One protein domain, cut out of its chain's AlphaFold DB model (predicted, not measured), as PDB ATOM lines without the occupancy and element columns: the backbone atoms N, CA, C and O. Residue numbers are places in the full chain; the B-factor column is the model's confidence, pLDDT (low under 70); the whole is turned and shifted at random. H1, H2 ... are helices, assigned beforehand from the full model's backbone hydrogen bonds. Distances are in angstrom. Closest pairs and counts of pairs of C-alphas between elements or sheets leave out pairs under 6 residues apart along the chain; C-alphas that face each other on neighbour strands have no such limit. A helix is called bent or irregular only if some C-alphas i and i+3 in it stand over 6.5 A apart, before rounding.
ATOM      1  N   GLU A  77     154.492 159.305 218.513       92.50
ATOM      2  CA  GLU A  77     154.262 159.606 219.930       92.50
ATOM      3  C   GLU A  77     154.044 161.105 220.145       92.50
ATOM      4  O   GLU A  77     153.012 161.481 220.695       92.50
ATOM      5  N   TYR A  78     154.930 161.946 219.604       92.38
ATOM      6  CA  TYR A  78     154.799 163.402 219.670       92.38
ATOM      7  C   TYR A  78     153.454 163.898 219.117       92.38
ATOM      8  O   TYR A  78     152.734 164.627 219.794       92.38
ATOM      9  N   LEU A  79     153.060 163.462 217.915       91.31
ATOM     10  CA  LEU A  79     151.789 163.876 217.309       91.31
ATOM     11  C   LEU A  79     150.575 163.414 218.128       91.31
ATOM     12  O   LEU A  79     149.608 164.162 218.275       91.31
ATOM     13  N   ASN A  80     150.630 162.206 218.697       93.38
ATOM     14  CA  ASN A  80     149.590 161.705 219.595       93.38
ATOM     15  C   ASN A  80     149.517 162.494 220.910       93.38
ATOM     16  O   ASN A  80     148.433 162.628 221.475       93.38
ATOM     17  N   GLU A  81     150.642 162.992 221.424       92.75
ATOM     18  CA  GLU A  81     150.672 163.873 222.594       92.75
ATOM     19  C   GLU A  81     150.107 165.255 222.265       92.75
ATOM     20  O   GLU A  81     149.244 165.745 222.998       92.75
ATOM     21  N   CYS A  82     150.494 165.851 221.131       90.38
ATOM     22  CA  CYS A  82     149.935 167.117 220.656       90.38
ATOM     23  C   CYS A  82     148.413 167.039 220.514       90.38
ATOM     24  O   CYS A  82     147.707 167.893 221.040       90.38
ATOM     25  N   ALA A  83     147.898 165.974 219.893       90.56
ATOM     26  CA  ALA A  83     146.459 165.773 219.717       90.56
ATOM     27  C   ALA A  83     145.679 165.666 221.044       90.56
ATOM     28  O   ALA A  83     144.477 165.918 221.068       90.56
ATOM     29  N   LYS A  84     146.339 165.281 222.145       93.81
ATOM     30  CA  LYS A  84     145.723 165.188 223.481       93.81
ATOM     31  C   LYS A  84     145.827 166.478 224.291       93.81
ATOM     32  O   LYS A  84     145.029 166.673 225.203       93.81
ATOM     33  N   THR A  85     146.849 167.289 224.033       93.56
ATOM     34  CA  THR A  85     147.259 168.391 224.921       93.56
ATOM     35  C   THR A  85     147.006 169.775 224.338       93.56
ATOM     36  O   THR A  85     146.889 170.729 225.101       93.56
ATOM     37  N   ILE A  86     146.924 169.895 223.012       91.12
ATOM     38  CA  ILE A  86     146.876 171.176 222.307       91.12
ATOM     39  C   ILE A  86     145.495 171.370 221.682       91.12
ATOM     40  O   ILE A  86     144.989 170.496 220.978       91.12
ATOM     41  N   GLU A  87     144.902 172.542 221.908       90.50
ATOM     42  CA  GLU A  87     143.700 172.956 221.187       90.50
ATOM     43  C   GLU A  87     144.045 173.332 219.736       90.50
ATOM     44  O   GLU A  87     145.023 174.052 219.503       90.50
ATOM     45  N   PRO A  88     143.259 172.877 218.742       86.06
ATOM     46  CA  PRO A  88     143.471 173.253 217.351       86.06
ATOM     47  C   PRO A  88     143.440 174.771 217.153       86.06
ATOM     48  O   PRO A  88     142.604 175.469 217.725       86.06
ATOM     49  N   TRP A  89     144.323 175.283 216.295       85.50
ATOM     50  CA  TRP A  89     144.337 176.706 215.971       85.50
ATOM     51  C   TRP A  89     143.024 177.120 215.271       85.50
ATOM     52  O   TRP A  89     142.670 176.496 214.265       85.50
ATOM     53  N   PRO A  90     142.308 178.166 215.740       87.88
ATOM     54  CA  PRO A  90     140.970 178.498 215.238       87.88
ATOM     55  C   PRO A  90     140.878 178.815 213.742       87.88
ATOM     56  O   PRO A  90     139.823 178.611 213.155       87.88
ATOM     57  N   CYS A  91     141.962 179.303 213.132       86.94
ATOM     58  CA  CYS A  91     141.998 179.720 211.727       86.94
ATOM     59  C   CYS A  91     142.741 178.722 210.824       86.94
ATOM     60  O   CYS A  91     143.248 179.096 209.767       86.94
ATOM     61  N   PHE A  92     142.840 177.450 211.225       87.12
ATOM     62  CA  PHE A  92     143.524 176.423 210.428       87.12
ATOM     63  C   PHE A  92     142.920 176.248 209.023       87.12
ATOM     64  O   PHE A  92     143.626 175.945 208.064       87.12
ATOM     65  N   ASP A  93     141.622 176.499 208.880       87.81
ATOM     66  CA  ASP A  93     140.890 176.466 207.614       87.81
ATOM     67  C   ASP A  93     141.164 177.672 206.698       87.81
ATOM     68  O   ASP A  93     140.706 177.650 205.552       87.81
ATOM     69  N   LYS A  94     141.898 178.681 207.193       89.12
ATOM     70  CA  LYS A  94     142.330 179.912 206.503       89.12
ATOM     71  C   LYS A  94     143.853 180.079 206.485       89.12
ATOM     72  O   LYS A  94     144.378 181.185 206.368       89.12
ATOM     73  N   LEU A  95     144.580 178.975 206.650       85.81
ATOM     74  CA  LEU A  95     146.023 178.988 206.854       85.81
ATOM     75  C   LEU A  95     146.792 179.662 205.709       85.81
ATOM     76  O   LEU A  95     147.771 180.359 205.967       85.81
ATOM     77  N   ALA A  96     146.371 179.480 204.457       85.62
ATOM     78  CA  ALA A  96     147.040 180.102 203.320       85.62
ATOM     79  C   ALA A  96     146.771 181.612 203.292       85.62
ATOM     80  O   ALA A  96     147.699 182.394 203.113       85.62
ATOM     81  N   SER A  97     145.523 182.018 203.513       86.94
ATOM     82  CA  SER A  97     145.122 183.425 203.527       86.94
ATOM     83  C   SER A  97     145.797 184.204 204.662       86.94
ATOM     84  O   SER A  97     146.336 185.280 204.417       86.94
ATOM     85  N   GLU A  98     145.853 183.634 205.869       84.94
ATOM     86  CA  GLU A  98     146.431 184.278 207.061       84.94
ATOM     87  C   GLU A  98     147.969 184.279 207.059       84.94
ATOM     88  O   GLU A  98     148.587 185.285 207.403       84.94
ATOM     89  N   ILE A  99     148.614 183.168 206.675       80.00
ATOM     90  CA  ILE A  99     150.085 183.052 206.741       80.00
ATOM     91  C   ILE A  99     150.757 183.607 205.481       80.00
ATOM     92  O   ILE A  99     151.832 184.198 205.574       80.00
ATOM     93  N   LEU A 100     150.162 183.405 204.300       79.69
ATOM     94  CA  LEU A 100     150.776 183.797 203.023       79.69
ATOM     95  C   LEU A 100     150.288 185.158 202.512       79.69
ATOM     96  O   LEU A 100     150.850 185.653 201.537       79.69
ATOM     97  N   GLY A 101     149.268 185.758 203.137       79.62
ATOM     98  CA  GLY A 101     148.748 187.075 202.754       79.62
ATOM     99  C   GLY A 101     148.193 187.102 201.330       79.62
ATOM    100  O   GLY A 101     148.522 187.993 200.547       79.62
ATOM    101  N   LEU A 102     147.412 186.084 200.962       82.50
ATOM    102  CA  LEU A 102     146.909 185.933 199.597       82.50
ATOM    103  C   LEU A 102     145.945 187.068 199.212       82.50
ATOM    104  O   LEU A 102     145.152 187.504 200.046       82.50
ATOM    105  N   PRO A 103     145.965 187.523 197.945       80.50
ATOM    106  CA  PRO A 103     145.040 188.548 197.472       80.50
ATOM    107  C   PRO A 103     143.585 188.059 197.538       80.50
ATOM    108  O   PRO A 103     143.305 186.882 197.314       80.50
ATOM    109  N   GLU A 104     142.647 188.969 197.810       78.38
ATOM    110  CA  GLU A 104     141.204 188.662 197.842       78.38
ATOM    111  C   GLU A 104     140.587 188.541 196.437       78.38
ATOM    112  O   GLU A 104     139.484 188.023 196.273       78.38
ATOM    113  N   GLU A 105     141.306 189.007 195.412       83.94
ATOM    114  CA  GLU A 105     140.841 189.038 194.028       83.94
ATOM    115  C   GLU A 105     140.538 187.623 193.491       83.94
ATOM    116  O   GLU A 105     141.455 186.798 193.389       83.94
ATOM    117  N   PRO A 106     139.297 187.326 193.044       81.38
ATOM    118  CA  PRO A 106     138.889 185.975 192.636       81.38
ATOM    119  C   PRO A 106     139.681 185.381 191.465       81.38
ATOM    120  O   PRO A 106     139.701 184.166 191.275       81.38
ATOM    121  N   THR A 107     140.316 186.226 190.651       83.31
ATOM    122  CA  THR A 107     141.168 185.787 189.537       83.31
ATOM    123  C   THR A 107     142.510 185.231 190.010       83.31
ATOM    124  O   THR A 107     143.068 184.354 189.352       83.31
ATOM    125  N   GLN A 108     143.016 185.718 191.145       80.56
ATOM    126  CA  GLN A 108     144.294 185.314 191.734       80.56
ATOM    127  C   GLN A 108     144.113 184.326 192.894       80.56
ATOM    128  O   GLN A 108     144.983 183.486 193.118       80.56
ATOM    129  N   ASN A 109     142.975 184.383 193.589       85.19
ATOM    130  CA  ASN A 109     142.609 183.479 194.673       85.19
ATOM    131  C   ASN A 109     141.172 182.965 194.472       85.19
ATOM    132  O   ASN A 109     140.222 183.474 195.074       85.19
ATOM    133  N   PRO A 110     140.978 181.982 193.576       89.19
ATOM    134  CA  PRO A 110     139.650 181.497 193.243       89.19
ATOM    135  C   PRO A 110     138.965 180.880 194.463       89.19
ATOM    136  O   PRO A 110     139.565 180.110 195.219       89.19
ATOM    137  N   GLN A 111     137.680 181.185 194.623       90.00
ATOM    138  CA  GLN A 111     136.842 180.604 195.664       90.00
ATOM    139  C   GLN A 111     136.082 179.385 195.141       90.00
ATOM    140  O   GLN A 111     135.629 179.334 193.996       90.00
ATOM    141  N   LEU A 112     135.940 178.389 196.005       88.50
ATOM    142  CA  LEU A 112     135.099 177.224 195.776       88.50
ATOM    143  C   LEU A 112     133.618 177.584 195.971       88.50
ATOM    144  O   LEU A 112     133.268 178.603 196.561       88.50
ATOM    145  N   SER A 113     132.723 176.694 195.540       89.38
ATOM    146  CA  SER A 113     131.265 176.855 195.667       89.38
ATOM    147  C   SER A 113     130.759 177.007 197.107       89.38
ATOM    148  O   SER A 113     129.655 177.494 197.322       89.38
ATOM    149  N   ASN A 114     131.559 176.604 198.096       86.69
ATOM    150  CA  ASN A 114     131.281 176.758 199.523       86.69
ATOM    151  C   ASN A 114     131.847 178.063 200.124       86.69
ATOM    152  O   ASN A 114     131.839 178.210 201.342       86.69
ATOM    153  N   GLY A 115     132.371 178.975 199.296       86.94
ATOM    154  CA  GLY A 115     132.936 180.260 199.720       86.94
ATOM    155  C   GLY A 115     134.357 180.191 200.287       86.94
ATOM    156  O   GLY A 115     134.906 181.219 200.665       86.94
ATOM    157  N   ARG A 116     134.981 179.005 200.349       88.81
ATOM    158  CA  ARG A 116     136.372 178.866 200.809       88.81
ATOM    159  C   ARG A 116     137.353 179.162 199.678       88.81
ATOM    160  O   ARG A 116     137.134 178.728 198.546       88.81
ATOM    161  N   ALA A 117     138.458 179.835 199.989       90.75
ATOM    162  CA  ALA A 117     139.550 180.024 199.042       90.75
ATOM    163  C   ALA A 117     140.190 178.674 198.678       90.75
ATOM    164  O   ALA A 117     140.428 177.823 199.541       90.75
ATOM    165  N   LEU A 118     140.482 178.466 197.392       90.25
ATOM    166  CA  LEU A 118     141.102 177.229 196.913       90.25
ATOM    167  C   LEU A 118     142.448 176.982 197.601       90.25
ATOM    168  O   LEU A 118     142.730 175.855 198.006       90.25
ATOM    169  N   ALA A 119     143.257 178.031 197.751       89.25
ATOM    170  CA  ALA A 119     144.574 177.938 198.363       89.25
ATOM    171  C   ALA A 119     144.508 177.453 199.819       89.25
ATOM    172  O   ALA A 119     145.304 176.600 200.208       89.25
ATOM    173  N   ASP A 120     143.520 177.913 200.590       91.06
ATOM    174  CA  ASP A 120     143.303 177.465 201.966       91.06
ATOM    175  C   ASP A 120     142.967 175.975 202.039       91.06
ATOM    176  O   ASP A 120     143.569 175.236 202.814       91.06
ATOM    177  N   VAL A 121     142.063 175.501 201.176       91.56
ATOM    178  CA  VAL A 121     141.688 174.079 201.125       91.56
ATOM    179  C   VAL A 121     142.861 173.202 200.691       91.56
ATOM    180  O   VAL A 121     143.050 172.100 201.210       91.56
ATOM    181  N   VAL A 122     143.651 173.672 199.725       90.25
ATOM    182  CA  VAL A 122     144.853 172.976 199.252       90.25
ATOM    183  C   VAL A 122     145.892 172.894 200.369       90.25
ATOM    184  O   VAL A 122     146.430 171.816 200.615       90.25
ATOM    185  N   MET A 123     146.142 173.991 201.082       89.31
ATOM    186  CA  MET A 123     147.092 174.021 202.195       89.31
ATOM    187  C   MET A 123     146.648 173.143 203.365       89.31
ATOM    188  O   MET A 123     147.437 172.328 203.843       89.31
ATOM    189  N   GLU A 124     145.380 173.234 203.769       90.38
ATOM    190  CA  GLU A 124     144.787 172.391 204.814       90.38
ATOM    191  C   GLU A 124     144.988 170.904 204.489       90.38
ATOM    192  O   GLU A 124     145.566 170.145 205.269       90.38
ATOM    193  N   ARG A 125     144.573 170.485 203.286       90.62
ATOM    194  CA  ARG A 125     144.677 169.083 202.865       90.62
ATOM    195  C   ARG A 125     146.121 168.617 202.728       90.62
ATOM    196  O   ARG A 125     146.390 167.448 202.991       90.62
ATOM    197  N   PHE A 126     147.037 169.490 202.314       89.81
ATOM    198  CA  PHE A 126     148.454 169.154 202.204       89.81
ATOM    199  C   PHE A 126     149.058 168.847 203.575       89.81
ATOM    200  O   PHE A 126     149.710 167.816 203.736       89.81
ATOM    201  N   LEU A 127     148.784 169.688 204.575       88.19
ATOM    202  CA  LEU A 127     149.282 169.493 205.938       88.19
ATOM    203  C   LEU A 127     148.667 168.253 206.596       88.19
ATOM    204  O   LEU A 127     149.388 167.444 207.180       88.19
ATOM    205  N   VAL A 128     147.357 168.040 206.430       90.06
ATOM    206  CA  VAL A 128     146.689 166.819 206.911       90.06
ATOM    207  C   VAL A 128     147.273 165.576 206.234       90.06
ATOM    208  O   VAL A 128     147.549 164.586 206.909       90.06
ATOM    209  N   ALA A 129     147.526 165.620 204.923       89.75
ATOM    210  CA  ALA A 129     148.141 164.509 204.198       89.75
ATOM    211  C   ALA A 129     149.586 164.236 204.655       89.75
ATOM    212  O   ALA A 129     149.991 163.074 204.740       89.75
ATOM    213  N   ALA A 130     150.359 165.277 204.974       87.56
ATOM    214  CA  ALA A 130     151.706 165.132 205.521       87.56
ATOM    215  C   ALA A 130     151.688 164.395 206.871       87.56
ATOM    216  O   ALA A 130     152.459 163.454 207.061       87.56
ATOM    217  N   VAL A 131     150.760 164.755 207.764       89.81
ATOM    218  CA  VAL A 131     150.558 164.062 209.047       89.81
ATOM    219  C   VAL A 131     150.070 162.629 208.830       89.81
ATOM    220  O   VAL A 131     150.627 161.696 209.406       89.81
ATOM    221  N   ALA A 132     149.084 162.424 207.953       90.75
ATOM    222  CA  ALA A 132     148.537 161.100 207.662       90.75
ATOM    223  C   ALA A 132     149.617 160.113 207.193       90.75
ATOM    224  O   ALA A 132     149.615 158.961 207.609       90.75
ATOM    225  N   ARG A 133     150.597 160.567 206.402       88.44
ATOM    226  CA  ARG A 133     151.724 159.736 205.938       88.44
ATOM    227  C   ARG A 133     152.655 159.245 207.044       88.44
ATOM    228  O   ARG A 133     153.358 158.261 206.831       88.44
ATOM    229  N   ILE A 134     152.683 159.920 208.190       89.44
ATOM    230  CA  ILE A 134     153.465 159.485 209.354       89.44
ATOM    231  C   ILE A 134     152.762 158.308 210.045       89.44
ATOM    232  O   ILE A 134     153.425 157.359 210.459       89.44
ATOM    233  N   PHE A 135     151.428 158.345 210.133       89.88
ATOM    234  CA  PHE A 135     150.619 157.265 210.712       89.88
ATOM    235  C   PHE A 135     150.418 156.089 209.750       89.88
ATOM    236  O   PHE A 135     150.430 154.934 210.171       89.88
ATOM    237  N   GLU A 136     150.277 156.379 208.457       90.88
ATOM    238  CA  GLU A 136     150.064 155.410 207.384       90.88
ATOM    239  C   GLU A 136     151.147 155.567 206.304       90.88
ATOM    240  O   GLU A 136     150.932 156.209 205.262       90.88
ATOM    241  N   PRO A 137     152.341 154.986 206.528       85.00
ATOM    242  CA  PRO A 137     153.402 154.988 205.534       85.00
ATOM    243  C   PRO A 137     152.911 154.362 204.222       85.00
ATOM    244  O   PRO A 137     152.427 153.233 204.200       85.00
ATOM    245  N   GLY A 138     153.042 155.098 203.116       82.69
ATOM    246  CA  GLY A 138     152.548 154.677 201.799       82.69
ATOM    247  C   GLY A 138     151.214 155.304 201.379       82.69
ATOM    248  O   GLY A 138     150.781 155.076 200.250       82.69
ATOM    249  N   CYS A 139     150.599 156.142 202.222       86.62
ATOM    250  CA  CYS A 139     149.426 156.926 201.838       86.62
ATOM    251  C   CYS A 139     149.722 157.823 200.615       86.62
ATOM    252  O   CYS A 139     150.607 158.697 200.621       86.62
ATOM    253  N   THR A 140     148.990 157.584 199.523       84.38
ATOM    254  CA  THR A 140     149.201 158.264 198.243       84.38
ATOM    255  C   THR A 140     148.611 159.669 198.262       84.38
ATOM    256  O   THR A 140     147.452 159.860 198.612       84.38
ATOM    257  N   MET A 141     149.384 160.643 197.782       83.88
ATOM    258  CA  MET A 141     148.915 162.005 197.520       83.88
ATOM    259  C   MET A 141     149.255 162.308 196.064       83.88
ATOM    260  O   MET A 141     150.424 162.257 195.689       83.88
ATOM    261  N   GLN A 142     148.235 162.534 195.235       85.81
ATOM    262  CA  GLN A 142     148.385 162.668 193.776       85.81
ATOM    263  C   GLN A 142     148.728 164.094 193.322       85.81
ATOM    264  O   GLN A 142     148.872 164.349 192.132       85.81
ATOM    265  N   TRP A 143     148.836 165.029 194.260       84.25
ATOM    266  CA  TRP A 143     149.077 166.439 193.996       84.25
ATOM    267  C   TRP A 143     150.026 167.007 195.053       84.25
ATOM    268  O   TRP A 143     150.146 166.464 196.149       84.25
ATOM    269  N   MET A 144     150.718 168.088 194.704       85.06
ATOM    270  CA  MET A 144     151.668 168.794 195.563       85.06
ATOM    271  C   MET A 144     151.486 170.295 195.322       85.06
ATOM    272  O   MET A 144     151.538 170.706 194.159       85.06
ATOM    273  N   PRO A 145     151.256 171.116 196.360       85.81
ATOM    274  CA  PRO A 145     151.206 172.560 196.179       85.81
ATOM    275  C   PRO A 145     152.582 173.096 195.773       85.81
ATOM    276  O   PRO A 145     153.608 172.700 196.324       85.81
ATOM    277  N   ILE A 146     152.599 174.021 194.814       84.25
ATOM    278  CA  ILE A 146     153.805 174.749 194.410       84.25
ATOM    279  C   ILE A 146     153.623 176.201 194.840       84.25
ATOM    280  O   ILE A 146     152.698 176.871 194.386       84.25
ATOM    281  N   LEU A 147     154.513 176.688 195.706       83.56
ATOM    282  CA  LEU A 147     154.540 178.092 196.108       83.56
ATOM    283  C   LEU A 147     155.310 178.903 195.059       83.56
ATOM    284  O   LEU A 147     156.506 178.685 194.851       83.56
ATOM    285  N   VAL A 148     154.635 179.846 194.402       82.94
ATOM    286  CA  VAL A 148     155.206 180.709 193.356       82.94
ATOM    287  C   VAL A 148     155.072 182.169 193.778       82.94
ATOM    288  O   VAL A 148     154.045 182.573 194.306       82.94
ATOM    289  N   GLY A 149     156.121 182.961 193.563       79.69
ATOM    290  CA  GLY A 149     156.143 184.390 193.889       79.69
ATOM    291  C   GLY A 149     157.531 184.992 193.688       79.69
ATOM    292  O   GLY A 149     158.477 184.269 193.357       79.69
ATOM    293  N   GLU A 150     157.681 186.285 193.947       80.81
ATOM    294  CA  GLU A 150     158.950 187.015 193.806       80.81
ATOM    295  C   GLU A 150     160.048 186.508 194.754       80.81
ATOM    296  O   GLU A 150     159.782 185.846 195.761       80.81
ATOM    297  N   GLN A 151     161.318 186.763 194.434       79.44
ATOM    298  CA  GLN A 151     162.410 186.414 195.349       79.44
ATOM    299  C   GLN A 151     162.247 187.135 196.696       79.44
ATOM    300  O   GLN A 151     161.682 188.217 196.759       79.44
ATOM    301  N   ALA A 152     162.721 186.508 197.775       74.94
ATOM    302  CA  ALA A 152     162.641 187.034 199.143       74.94
ATOM    303  C   ALA A 152     161.223 187.290 199.712       74.94
ATOM    304  O   ALA A 152     161.105 187.816 200.808       74.94
ATOM    305  N   ILE A 153     160.153 186.827 199.052       77.31
ATOM    306  CA  ILE A 153     158.767 186.901 199.571       77.31
ATOM    307  C   ILE A 153     158.449 185.857 200.669       77.31
ATOM    308  O   ILE A 153     157.296 185.614 200.998       77.31
ATOM    309  N   GLY A 154     159.462 185.154 201.178       73.56
ATOM    310  CA  GLY A 154     159.296 184.179 202.261       73.56
ATOM    311  C   GLY A 154     158.866 182.761 201.873       73.56
ATOM    312  O   GLY A 154     158.605 181.946 202.748       73.56
ATOM    313  N   LYS A 155     158.892 182.381 200.586       76.44
ATOM    314  CA  LYS A 155     158.641 180.978 200.160       76.44
ATOM    315  C   LYS A 155     159.511 179.953 200.904       76.44
ATOM    316  O   LYS A 155     159.019 178.915 201.333       76.44
ATOM    317  N   SER A 156     160.805 180.248 201.047       73.75
ATOM    318  CA  SER A 156     161.746 179.385 201.772       73.75
ATOM    319  C   SER A 156     161.528 179.442 203.281       73.75
ATOM    320  O   SER A 156     161.773 178.455 203.961       73.75
ATOM    321  N   GLU A 157     161.057 180.576 203.800       71.56
ATOM    322  CA  GLU A 157     160.777 180.776 205.223       71.56
ATOM    323  C   GLU A 157     159.545 179.972 205.642       71.56
ATOM    324  O   GLU A 157     159.580 179.320 206.677       71.56
ATOM    325  N   VAL A 158     158.513 179.895 204.798       68.88
ATOM    326  CA  VAL A 158     157.362 179.010 205.033       68.88
ATOM    327  C   VAL A 158     157.814 177.552 205.171       68.88
ATOM    328  O   VAL A 158     157.448 176.879 206.132       68.88
ATOM    329  N   GLY A 159     158.671 177.076 204.263       63.34
ATOM    330  CA  GLY A 159     159.229 175.723 204.349       63.34
ATOM    331  C   GLY A 159     160.143 175.517 205.565       63.34
ATOM    332  O   GLY A 159     160.031 174.504 206.250       63.34
ATOM    333  N   ALA A 160     161.017 176.482 205.855       56.62
ATOM    334  CA  ALA A 160     162.022 176.378 206.911       56.62
ATOM    335  C   ALA A 160     161.440 176.501 208.328       56.62
ATOM    336  O   ALA A 160     161.836 175.750 209.217       56.62
ATOM    337  N   PHE A 161     160.510 177.435 208.546       55.50
ATOM    338  CA  PHE A 161     159.935 177.705 209.866       55.50
ATOM    339  C   PHE A 161     158.759 176.793 210.205       55.50
ATOM    340  O   PHE A 161     158.601 176.436 211.370       55.50
ATOM    341  N   TYR A 162     157.935 176.420 209.219       56.62
ATOM    342  CA  TYR A 162     156.700 175.681 209.492       56.62
ATOM    343  C   TYR A 162     156.770 174.197 209.129       56.62
ATOM    344  O   TYR A 162     156.007 173.418 209.699       56.62
ATOM    345  N   TRP A 163     157.623 173.778 208.183       56.09
ATOM    346  CA  TRP A 163     157.609 172.392 207.677       56.09
ATOM    347  C   TRP A 163     158.835 171.569 208.066       56.09
ATOM    348  O   TRP A 163     158.735 170.346 208.170       56.09
ATOM    349  N   THR A 164     159.980 172.202 208.310       47.09
ATOM    350  CA  THR A 164     161.157 171.532 208.871       47.09
ATOM    351  C   THR A 164     161.278 171.819 210.357       47.09
ATOM    352  O   THR A 164     161.139 172.960 210.785       47.09
TER     353      THR A 164
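What this domain is: This is residues 77 to 164 of the 183 residues of an uncharacterized protein of Synechococcus sp. CBW1002 (UniProt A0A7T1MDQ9). One long helix, H3, makes the core, with the short, irregular helix H2 packed across its beginning; H1 lies off toward the other end of H3, and H4 lies off to the side, reached by a long loop that runs back past H3. Residues 81 to 91, of which 81 to 85 belong to H1, stick out. The printed part has 88 residues, with four named helices in the order H1, H2, H3, H4 and no named strand; its class is all helix, with 45 of the 88 residues in the helices. The whole is only just loose, close to compact, with a radius of gyration of the C-alphas of 14.5 A, and its C-alphas span 41 by 33 by 28 A.

How they stand to each other: H1, residues 77 to 85, touches no helix. After a short link of 6 residues comes H2, residues 92 to 100, and these two helices are apart. H3, residues 118 to 135, touches H2 with its residues 119 to 124 alone; the closest C-alphas of the two helices, those of Ala 96 and Asp 120, are 4.8 A apart. H2 and H3 stand at a steep tilt of 66 degrees and run opposite ways. H1 and H3 are only just apart, with their closest C-alphas at 8.4 A. H4, residues 155 to 163, touches no helix: it is apart from H1 and H3, and only just apart from H2, with the closest C-alphas at 8.4 A. Every O i to N i+4 pair is within hydrogen-bond range in H1 and H4, against 3 of 5 in H2 and 12 of 14 in H3.

Where its parts are: H1 begins at C-alpha 77, at (154.262, 159.606, 219.930), and measures 12.3 A from first to last C-alpha. H2 measures 12.7 A and is irregular: C-alphas 93 and 96 are 8.3 A apart. H3, the longest helix with 18 residues, runs 26.1 A from C-alpha 118, at (141.102, 177.229, 196.913), to C-alpha 135, at (150.619, 157.265, 210.712). H4 measures 11.5 A and ends at C-alpha 163, at (157.609, 172.392, 207.677).

The domain as a whole: The two C-alphas farthest apart, those of Glu 77 and Thr 107, are 42.2 A from each other. The printed part has no cut. Two links are long: residues 101 to 117 between H2 and H3, and residues 136 to 154 between H3 and H4. The mean pLDDT of the printed part is 83.9; residues 158 to 164 are under 70, and H4 has a mean of 64 in this predicted model.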